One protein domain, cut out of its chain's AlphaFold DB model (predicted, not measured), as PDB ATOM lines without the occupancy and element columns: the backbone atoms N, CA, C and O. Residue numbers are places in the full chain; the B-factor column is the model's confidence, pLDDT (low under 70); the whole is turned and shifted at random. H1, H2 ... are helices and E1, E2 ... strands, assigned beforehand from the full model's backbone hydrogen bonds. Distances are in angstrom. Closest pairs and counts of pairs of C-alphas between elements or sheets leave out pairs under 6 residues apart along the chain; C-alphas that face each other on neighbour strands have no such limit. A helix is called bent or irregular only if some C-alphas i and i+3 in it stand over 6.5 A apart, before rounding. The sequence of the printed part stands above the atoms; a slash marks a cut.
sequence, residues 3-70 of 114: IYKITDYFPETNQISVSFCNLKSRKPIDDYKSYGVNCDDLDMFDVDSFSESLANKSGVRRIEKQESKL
ATOM      1  N   ILE A   3      -8.549  34.740 -12.517       95.69
ATOM      2  CA  ILE A   3      -7.219  35.082 -13.019       95.69
ATOM      3  C   ILE A   3      -6.548  36.051 -12.048       95.69
ATOM      4  O   ILE A   3      -7.222  36.827 -11.361       95.69
ATOM      5  N   TYR A   4      -5.222  36.000 -11.991       97.19
ATOM      6  CA  TYR A   4      -4.415  36.895 -11.176       97.19
ATOM      7  C   TYR A   4      -3.193  37.385 -11.957       97.19
ATOM      8  O   TYR A   4      -2.752  36.741 -12.908       97.19
ATOM      9  N   LYS A   5      -2.658  38.537 -11.555       97.44
ATOM     10  CA  LYS A   5      -1.403  39.092 -12.065       97.44
ATOM     11  C   LYS A   5      -0.608  39.643 -10.895       97.44
ATOM     12  O   LYS A   5      -1.109  40.503 -10.173       97.44
ATOM     13  N   ILE A   6       0.610  39.144 -10.710       97.19
ATOM     14  CA  ILE A   6       1.573  39.721  -9.769       97.19
ATOM     15  C   ILE A   6       2.163  40.960 -10.441       97.19
ATOM     16  O   ILE A   6       2.681  40.860 -11.551       97.19
ATOM     17  N   THR A   7       2.025  42.124  -9.811       97.06
ATOM     18  CA  THR A   7       2.584  43.383 -10.320       97.06
ATOM     19  C   THR A   7       4.000  43.595  -9.812       97.06
ATOM     20  O   THR A   7       4.857  44.012 -10.579       97.06
ATOM     21  N   ASP A   8       4.247  43.251  -8.546       97.25
ATOM     22  CA  ASP A   8       5.511  43.503  -7.858       97.25
ATOM     23  C   ASP A   8       5.788  42.418  -6.812       97.25
ATOM     24  O   ASP A   8       4.860  41.822  -6.251       97.25
ATOM     25  N   TYR A   9       7.071  42.207  -6.513       97.06
ATOM     26  CA  TYR A   9       7.546  41.364  -5.417       97.06
ATOM     27  C   TYR A   9       8.495  42.159  -4.517       97.06
ATOM     28  O   TYR A   9       9.454  42.767  -4.991       97.06
ATOM     29  N   PHE A  10       8.220  42.136  -3.216       96.12
ATOM     30  CA  PHE A  10       8.967  42.814  -2.165       96.12
ATOM     31  C   PHE A  10       9.710  41.765  -1.325       96.12
ATOM     32  O   PHE A  10       9.134  41.233  -0.368       96.12
ATOM     33  N   PRO A  11      10.974  41.443  -1.666       93.75
ATOM     34  CA  PRO A  11      11.720  40.371  -1.006       93.75
ATOM     35  C   PRO A  11      12.018  40.678   0.465       93.75
ATOM     36  O   PRO A  11      12.027  39.768   1.285       93.75
ATOM     37  N   GLU A  12      12.194  41.955   0.821       94.75
ATOM     38  CA  GLU A  12      12.490  42.392   2.196       94.75
ATOM     39  C   GLU A  12      11.391  42.008   3.195       94.75
ATOM     40  O   GLU A  12      11.670  41.722   4.357       94.75
ATOM     41  N   THR A  13      10.140  41.989   2.738       94.12
ATOM     42  CA  THR A  13       8.964  41.670   3.558       94.12
ATOM     43  C   THR A  13       8.292  40.363   3.146       94.12
ATOM     44  O   THR A  13       7.203  40.078   3.636       94.12
ATOM     45  N   ASN A  14       8.891  39.624   2.207       95.25
ATOM     46  CA  ASN A  14       8.331  38.441   1.553       95.25
ATOM     47  C   ASN A  14       6.870  38.617   1.085       95.25
ATOM     48  O   ASN A  14       5.999  37.791   1.348       95.25
ATOM     49  N   GLN A  15       6.573  39.736   0.418       96.31
ATOM     50  CA  GLN A  15       5.214  40.073  -0.022       96.31
ATOM     51  C   GLN A  15       5.134  40.252  -1.531       96.31
ATOM     52  O   GLN A  15       6.036  40.806  -2.148       96.31
ATOM     53  N   ILE A  16       4.007  39.863  -2.119       96.81
ATOM     54  CA  ILE A  16       3.658  40.175  -3.509       96.81
ATOM     55  C   ILE A  16       2.530  41.199  -3.560       96.81
ATOM     56  O   ILE A  16       1.595  41.153  -2.761       96.81
ATOM     57  N   SER A  17       2.582  42.094  -4.542       97.00
ATOM     58  CA  SER A  17       1.422  42.871  -4.973       97.00
ATOM     59  C   SER A  17       0.722  42.122  -6.101       97.00
ATOM     60  O   SER A  17       1.339  41.793  -7.111       97.00
ATOM     61  N   VAL A  18      -0.565  41.827  -5.933       97.31
ATOM     62  CA  VAL A  18      -1.338  41.022  -6.884       97.31
ATOM     63  C   VAL A  18      -2.718  41.615  -7.164       97.31
ATOM     64  O   VAL A  18      -3.462  41.983  -6.250       97.31
ATOM     65  N   SER A  19      -3.082  41.671  -8.443       97.00
ATOM     66  CA  SER A  19      -4.433  41.984  -8.918       97.00
ATOM     67  C   SER A  19      -5.195  40.698  -9.239       97.00
ATOM     68  O   SER A  19      -4.619  39.744  -9.757       97.00
ATOM     69  N   PHE A  20      -6.500  40.678  -8.956       96.19
ATOM     70  CA  PHE A  20      -7.401  39.555  -9.244       96.19
ATOM     71  C   PHE A  20      -8.569  40.021 -10.098       96.19
ATOM     72  O   PHE A  20      -9.073  41.127  -9.893       96.19
ATOM     73  N   CYS A  21      -9.039  39.160 -10.996       94.12
ATOM     74  CA  CYS A  21     -10.193  39.442 -11.836       94.12
ATOM     75  C   CYS A  21     -10.907  38.146 -12.260       94.12
ATOM     76  O   CYS A  21     -10.308  37.069 -12.280       94.12
ATOM     77  N   ASN A  22     -12.194  38.228 -12.608       92.69
ATOM     78  CA  ASN A  22     -12.858  37.133 -13.316       92.69
ATOM     79  C   ASN A  22     -12.366  37.106 -14.772       92.69
ATOM     80  O   ASN A  22     -12.314  38.147 -15.422       92.69
ATOM     81  N   LEU A  23     -12.073  35.916 -15.305       92.50
ATOM     82  CA  LEU A  23     -11.682  35.718 -16.707       92.50
ATOM     83  C   LEU A  23     -12.622  36.415 -17.711       92.50
ATOM     84  O   LEU A  23     -12.178  36.871 -18.758       92.50
ATOM     85  N   LYS A  24     -13.922  36.489 -17.403       89.56
ATOM     86  CA  LYS A  24     -14.957  37.106 -18.251       89.56
ATOM     87  C   LYS A  24     -15.246  38.567 -17.902       89.56
ATOM     88  O   LYS A  24     -16.324  39.075 -18.208       89.56
ATOM     89  N   SER A  25     -14.340  39.227 -17.192       89.25
ATOM     90  CA  SER A  25     -14.529  40.624 -16.841       89.25
ATOM     91  C   SER A  25     -14.603  41.531 -18.068       89.25
ATOM     92  O   SER A  25     -13.998  41.271 -19.103       89.25
ATOM     93  N   ARG A  26     -15.338  42.637 -17.916       86.06
ATOM     94  CA  ARG A  26     -15.485  43.700 -18.916       86.06
ATOM     95  C   ARG A  26     -14.308  44.682 -18.940       86.06
ATOM     96  O   ARG A  26     -14.318  45.588 -19.765       86.06
ATOM     97  N   LYS A  27     -13.338  44.552 -18.025       89.75
ATOM     98  CA  LYS A  27     -12.158  45.428 -17.940       89.75
ATOM     99  C   LYS A  27     -10.858  44.618 -17.825       89.75
ATOM    100  O   LYS A  27     -10.889  43.534 -17.234       89.75
ATOM    101  N   PRO A  28      -9.729  45.131 -18.352       93.88
ATOM    102  CA  PRO A  28      -8.406  44.521 -18.196       93.88
ATOM    103  C   PRO A  28      -8.006  44.323 -16.730       93.88
ATOM    104  O   PRO A  28      -8.408  45.096 -15.865       93.88
ATOM    105  N   ILE A  29      -7.170  43.315 -16.446       95.19
ATOM    106  CA  ILE A  29      -6.703  43.023 -15.076       95.19
ATOM    107  C   ILE A  29      -5.893  44.172 -14.454       95.19
ATOM    108  O   ILE A  29      -5.909  44.337 -13.237       95.19
ATOM    109  N   ASP A  30      -5.240  44.986 -15.283       94.94
ATOM    110  CA  ASP A  30      -4.432  46.130 -14.851       94.94
ATOM    111  C   ASP A  30      -5.273  47.306 -14.334       94.94
ATOM    112  O   ASP A  30      -4.796  48.094 -13.522       94.94
ATOM    113  N   ASP A  31      -6.556  47.372 -14.706       94.06
ATOM    114  CA  ASP A  31      -7.493  48.373 -14.180       94.06
ATOM    115  C   ASP A  31      -8.017  47.998 -12.782       94.06
ATOM    116  O   ASP A  31      -8.718  48.779 -12.126       94.06
ATOM    117  N   TYR A  32      -7.714  46.785 -12.309       92.25
ATOM    118  CA  TYR A  32      -8.085  46.335 -10.977       92.25
ATOM    119  C   TYR A  32      -7.011  46.687  -9.962       92.25
ATOM    120  O   TYR A  32      -5.819  46.462 -10.164       92.25
ATOM    121  N   LYS A  33      -7.471  47.161  -8.801       92.31
ATOM    122  CA  LYS A  33      -6.614  47.430  -7.650       92.31
ATOM    123  C   LYS A  33      -5.784  46.193  -7.293       92.31
ATOM    124  O   LYS A  33      -6.340  45.110  -7.107       92.31
ATOM    125  N   SER A  34      -4.485  46.401  -7.111       94.81
ATOM    126  CA  SER A  34      -3.567  45.395  -6.586       94.81
ATOM    127  C   SER A  34      -3.594  45.355  -5.060       94.81
ATOM    128  O   SER A  34      -3.942  46.330  -4.381       94.81
ATOM    129  N   TYR A  35      -3.254  44.199  -4.507       93.88
ATOM    130  CA  TYR A  35      -3.277  43.940  -3.077       93.88
ATOM    131  C   TYR A  35      -1.998  43.242  -2.643       93.88
ATOM    132  O   TYR A  35      -1.591  42.271  -3.273       93.88
ATOM    133  N   GLY A  36      -1.436  43.688  -1.520       94.88
ATOM    134  CA  GLY A  36      -0.362  42.976  -0.839       94.88
ATOM    135  C   GLY A  36      -0.844  41.628  -0.299       94.88
ATOM    136  O   GLY A  36      -1.911  41.550   0.323       94.88
ATOM    137  N   VAL A  37      -0.069  40.578  -0.543       95.38
ATOM    138  CA  VAL A  37      -0.242  39.239   0.027       95.38
ATOM    139  C   VAL A  37       1.116  38.773   0.538       95.38
ATOM    140  O   VAL A  37       2.104  38.864  -0.185       95.38
ATOM    141  N   ASN A  38       1.162  38.299   1.784       94.69
ATOM    142  CA  ASN A  38       2.365  37.685   2.338       94.69
ATOM    143  C   ASN A  38       2.546  36.284   1.737       94.69
ATOM    144  O   ASN A  38       1.605  35.490   1.750       94.69
ATOM    145  N   CYS A  39       3.735  35.998   1.214       93.88
ATOM    146  CA  CYS A  39       4.099  34.698   0.668       93.88
ATOM    147  C   CYS A  39       4.225  33.614   1.747       93.88
ATOM    148  O   CYS A  39       4.029  32.449   1.424       93.88
ATOM    149  N   ASP A  40       4.460  33.971   3.016       93.81
ATOM    150  CA  ASP A  40       4.504  33.010   4.136       93.81
ATOM    151  C   ASP A  40       3.163  32.282   4.348       93.81
ATOM    152  O   ASP A  40       3.110  31.199   4.926       93.81
ATOM    153  N   ASP A  41       2.067  32.887   3.881       89.94
ATOM    154  CA  ASP A  41       0.711  32.342   3.955       89.94
ATOM    155  C   ASP A  41       0.343  31.461   2.743       89.94
ATOM    156  O   ASP A  41      -0.805  31.009   2.648       89.94
ATOM    157  N   LEU A  42       1.257  31.283   1.783       94.75
ATOM    158  CA  LEU A  42       1.004  30.622   0.504       94.75
ATOM    159  C   LEU A  42       1.773  29.308   0.391       94.75
ATOM    160  O   LEU A  42       2.858  29.145   0.944       94.75
ATOM    161  N   ASP A  43       1.208  28.378  -0.373       94.75
ATOM    162  CA  ASP A  43       1.912  27.159  -0.747       94.75
ATOM    163  C   ASP A  43       2.852  27.470  -1.916       94.75
ATOM    164  O   ASP A  43       2.405  27.764  -3.018       94.75
ATOM    165  N   MET A  44       4.158  27.450  -1.666       93.31
ATOM    166  CA  MET A  44       5.183  27.804  -2.652       93.31
ATOM    167  C   MET A  44       5.811  26.569  -3.325       93.31
ATOM    168  O   MET A  44       6.877  26.692  -3.926       93.31
ATOM    169  N   PHE A  45       5.204  25.380  -3.195       94.50
ATOM    170  CA  PHE A  45       5.766  24.124  -3.706       94.50
ATOM    171  C   PHE A  45       5.853  24.082  -5.239       94.50
ATOM    172  O   PHE A  45       6.905  23.772  -5.799       94.50
ATOM    173  N   ASP A  46       4.758  24.427  -5.915       95.38
ATOM    174  CA  ASP A  46       4.673  24.556  -7.368       95.38
ATOM    175  C   ASP A  46       3.661  25.643  -7.764       95.38
ATOM    176  O   ASP A  46       2.972  26.227  -6.924       95.38
ATOM    177  N   VAL A  47       3.596  25.956  -9.061       94.50
ATOM    178  CA  VAL A  47       2.741  27.035  -9.582       94.50
ATOM    179  C   VAL A  47       1.258  26.749  -9.353       94.50
ATOM    180  O   VAL A  47       0.492  27.690  -9.132       94.50
ATOM    181  N   ASP A  48       0.843  25.485  -9.392       95.94
ATOM    182  CA  ASP A  48      -0.560  25.103  -9.244       95.94
ATOM    183  C   ASP A  48      -1.003  25.261  -7.784       95.94
ATOM    184  O   ASP A  48      -1.990  25.947  -7.508       95.94
ATOM    185  N   SER A  49      -0.206  24.746  -6.848       94.94
ATOM    186  CA  SER A  49      -0.401  24.856  -5.397       94.94
ATOM    187  C   SER A  49      -0.342  26.317  -4.937       94.94
ATOM    188  O   SER A  49      -1.189  26.784  -4.164       94.94
ATOM    189  N   PHE A  50       0.588  27.096  -5.495       96.38
ATOM    190  CA  PHE A  50       0.658  28.542  -5.299       96.38
ATOM    191  C   PHE A  50      -0.597  29.249  -5.799       96.38
ATOM    192  O   PHE A  50      -1.206  30.039  -5.077       96.38
ATOM    193  N   SER A  51      -1.018  28.953  -7.028       96.00
ATOM    194  CA  SER A  51      -2.193  29.581  -7.633       96.00
ATOM    195  C   SER A  51      -3.462  29.266  -6.846       96.00
ATOM    196  O   SER A  51      -4.283  30.158  -6.612       96.00
ATOM    197  N   GLU A  52      -3.616  28.016  -6.408       95.31
ATOM    198  CA  GLU A  52      -4.750  27.570  -5.608       95.31
ATOM    199  C   GLU A  52      -4.765  28.238  -4.229       95.31
ATOM    200  O   GLU A  52      -5.772  28.847  -3.847       95.31
ATOM    201  N   SER A  53      -3.650  28.195  -3.493       95.88
ATOM    202  CA  SER A  53      -3.548  28.816  -2.167       95.88
ATOM    203  C   SER A  53      -3.767  30.334  -2.230       95.88
ATOM    204  O   SER A  53      -4.530  30.885  -1.430       95.88
ATOM    205  N   LEU A  54      -3.219  31.009  -3.245       96.38
ATOM    206  CA  LEU A  54      -3.407  32.440  -3.485       96.38
ATOM    207  C   LEU A  54      -4.866  32.790  -3.812       96.38
ATOM    208  O   LEU A  54      -5.432  33.740  -3.250       96.38
ATOM    209  N   ALA A  55      -5.502  32.026  -4.704       94.31
ATOM    210  CA  ALA A  55      -6.900  32.229  -5.064       94.31
ATOM    211  C   ALA A  55      -7.824  32.019  -3.856       94.31
ATOM    212  O   ALA A  55      -8.688  32.864  -3.600       94.31
ATOM    213  N   ASN A  56      -7.605  30.960  -3.076       92.94
ATOM    214  CA  ASN A  56      -8.409  30.628  -1.901       92.94
ATOM    215  C   ASN A  56      -8.245  31.654  -0.772       92.94
ATOM    216  O   ASN A  56      -9.235  32.122  -0.206       92.94
ATOM    217  N   LYS A  57      -7.008  32.064  -0.471       91.75
ATOM    218  CA  LYS A  57      -6.709  33.052   0.577       91.75
ATOM    219  C   LYS A  57      -7.225  34.446   0.221       91.75
ATOM    220  O   LYS A  57      -7.708  35.181   1.086       91.75
ATOM    221  N   SER A  58      -7.064  34.844  -1.040       90.06
ATOM    222  CA  SER A  58      -7.115  36.251  -1.443       90.06
ATOM    223  C   SER A  58      -8.070  36.516  -2.612       90.06
ATOM    224  O   SER A  58      -8.847  37.479  -2.566       90.06
ATOM    225  N   GLY A  59      -8.046  35.674  -3.643       90.56
ATOM    226  CA  GLY A  59      -8.747  35.910  -4.906       90.56
ATOM    227  C   GLY A  59     -10.272  35.822  -4.831       90.56
ATOM    228  O   GLY A  59     -10.950  36.759  -5.258       90.56
ATOM    229  N   VAL A  60     -10.824  34.746  -4.255       91.38
ATOM    230  CA  VAL A  60     -12.274  34.441  -4.281       91.38
ATOM    231  C   VAL A  60     -13.103  35.602  -3.728       91.38
ATOM    232  O   VAL A  60     -13.917  36.189  -4.439       91.38
ATOM    233  N   ARG A  61     -12.823  36.017  -2.487       90.19
ATOM    234  CA  ARG A  61     -13.547  37.112  -1.819       90.19
ATOM    235  C   ARG A  61     -13.470  38.431  -2.597       90.19
ATOM    236  O   ARG A  61     -14.398  39.240  -2.558       90.19
ATOM    237  N   ARG A  62     -12.338  38.703  -3.253       90.44
ATOM    238  CA  ARG A  62     -12.148  39.940  -4.024       90.44
ATOM    239  C   ARG A  62     -12.992  39.925  -5.289       90.44
ATOM    240  O   ARG A  62     -13.619  40.940  -5.579       90.44
ATOM    241  N   ILE A  63     -13.064  38.790  -5.977       91.44
ATOM    242  CA  ILE A  63     -13.882  38.635  -7.181       91.44
ATOM    243  C   ILE A  63     -15.369  38.718  -6.848       91.44
ATOM    244  O   ILE A  63     -16.071  39.491  -7.487       91.44
ATOM    245  N   GLU A  64     -15.842  38.069  -5.783       90.12
ATOM    246  CA  GLU A  64     -17.239  38.209  -5.333       90.12
ATOM    247  C   GLU A  64     -17.609  39.680  -5.054       90.12
ATOM    248  O   GLU A  64     -18.690  40.167  -5.400       90.12
ATOM    249  N   LYS A  65     -16.676  40.441  -4.467       88.75
ATOM    250  CA  LYS A  65     -16.850  41.881  -4.235       88.75
ATOM    251  C   LYS A  65     -16.806  42.707  -5.525       88.75
ATOM    252  O   LYS A  65     -17.408  43.776  -5.573       88.75
ATOM    253  N   GLN A  66     -16.062  42.274  -6.540       88.62
ATOM    254  CA  GLN A  66     -16.037  42.934  -7.847       88.62
ATOM    255  C   GLN A  66     -17.347  42.678  -8.591       88.62
ATOM    256  O   GLN A  66     -17.958  43.622  -9.079       88.62
ATOM    257  N   GLU A  67     -17.801  41.428  -8.620       87.19
ATOM    258  CA  GLU A  67     -19.021  41.011  -9.309       87.19
ATOM    259  C   GLU A  67     -20.275  41.627  -8.693       87.19
ATOM    260  O   GLU A  67     -21.130  42.114  -9.422       87.19
ATOM    261  N   SER A  68     -20.358  41.709  -7.361       85.25
ATOM    262  CA  SER A  68     -21.485  42.375  -6.679       85.25
ATOM    263  C   SER A  68     -21.586  43.879  -6.950       85.25
ATOM    264  O   SER A  68     -22.636  44.468  -6.711       85.25
ATOM    265  N   LYS A  69     -20.509  44.509  -7.432       85.69
ATOM    266  CA  LYS A  69     -20.492  45.922  -7.832       85.69
ATOM    267  C   LYS A  69     -20.780  46.135  -9.313       85.69
ATOM    268  O   LYS A  69     -20.867  47.286  -9.731       85.69
ATOM    269  N   LEU A  70     -20.851  45.071 -10.113       83.75
ATOM    270  CA  LEU A  70     -21.187  45.210 -11.521       83.75
ATOM    271  C   LEU A  70     -22.641  45.653 -11.636       83.75
ATOM    272  O   LEU A  70     -23.549  45.016 -11.103       83.75
TER     273      LEU A  70
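This is residues 3 to 70 of the 114 residues of an uncharacterized protein of Euryarchaeota archaeon (UniProt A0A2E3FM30). A long hairpin of two strands, E1 and E2, is widened at one end by the short strand E3, and one bent helix, H1, runs alongside this small sheet. The first arm of the helix, H1a, lies beside the sheet, and the second, H1b, turns off at a steep angle and packs by E2. The printed part has 68 residues with three named strands and then one named helix; the sheet order is E1, E2, E3, antiparallel throughout, and the class is mixed, helices and strands. The whole is compact, with a radius of gyration of the C-alphas of 12.0 A, and elongated, spanning 35 by 21 by 16 A.

The sheet is a meander, each strand the antiparallel neighbour of the one before, and is only just strongly twisted, its C-alphas lying up to 4.1 A off the best plane. Its inner strand is E2, residues 15 to 22. Edge strand E1, residues 3 to 10, forms a hairpin with E2 at 164 degrees between directions; N 5 and O 19 are 2.9 A apart and N 17 and O 8 are 2.9 A apart, both within hydrogen-bond range. E1 bends by 55 degrees at residue 7. The other edge strand, E3, residues 35 to 38, forms a hairpin with E2 at 129 degrees; N 18 and O 35 are within hydrogen-bond range at 2.9 A. Helix H1, residues 47 to 67, was assigned as one helix by its hydrogen bonds but is bent, with C-alphas 57 and 60 7.5 A apart. Its arms are H1a, residues 47 to 57, and H1b, residues 60 to 67, at a steep tilt of 67 degrees, only just short of about perpendicular. H1a is on the sheet and at the sheet's level, with a height over the sheet of 1.3 A; H1a and E1 are near each other, with 5 pairs of C-alphas within 10 A. H1b is on the sheet at a height over the sheet of 5.2 A, over none of the strands. The closest C-alphas of E2 and H1b are those of Cys 21 and Ile 63, 6.0 A apart. In H1a and H1b every O i to N i+4 pair is within hydrogen-bond range.

E1 begins at C-alpha 3, (-7.219, 35.082, -13.019), and measures 21.0 A from first to last C-alpha. E2 measures 22.6 A and E3 10.0 A. H1a, 15.1 A long, begins at C-alpha 47, (2.741, 27.035, -9.582). H1b, 10.7 A long, ends at C-alpha 67, (-19.021, 41.011, -9.309).

The two C-alphas farthest apart are those of Glu 12 and Leu 70, at 36.5 A. The printed part has no cut. The link from E2 to E3, residues 23 to 34, is long; E1 to E2 is tight and E3 to H1 short. The mean pLDDT of the printed part is 93.4, and no printed residue is under 70.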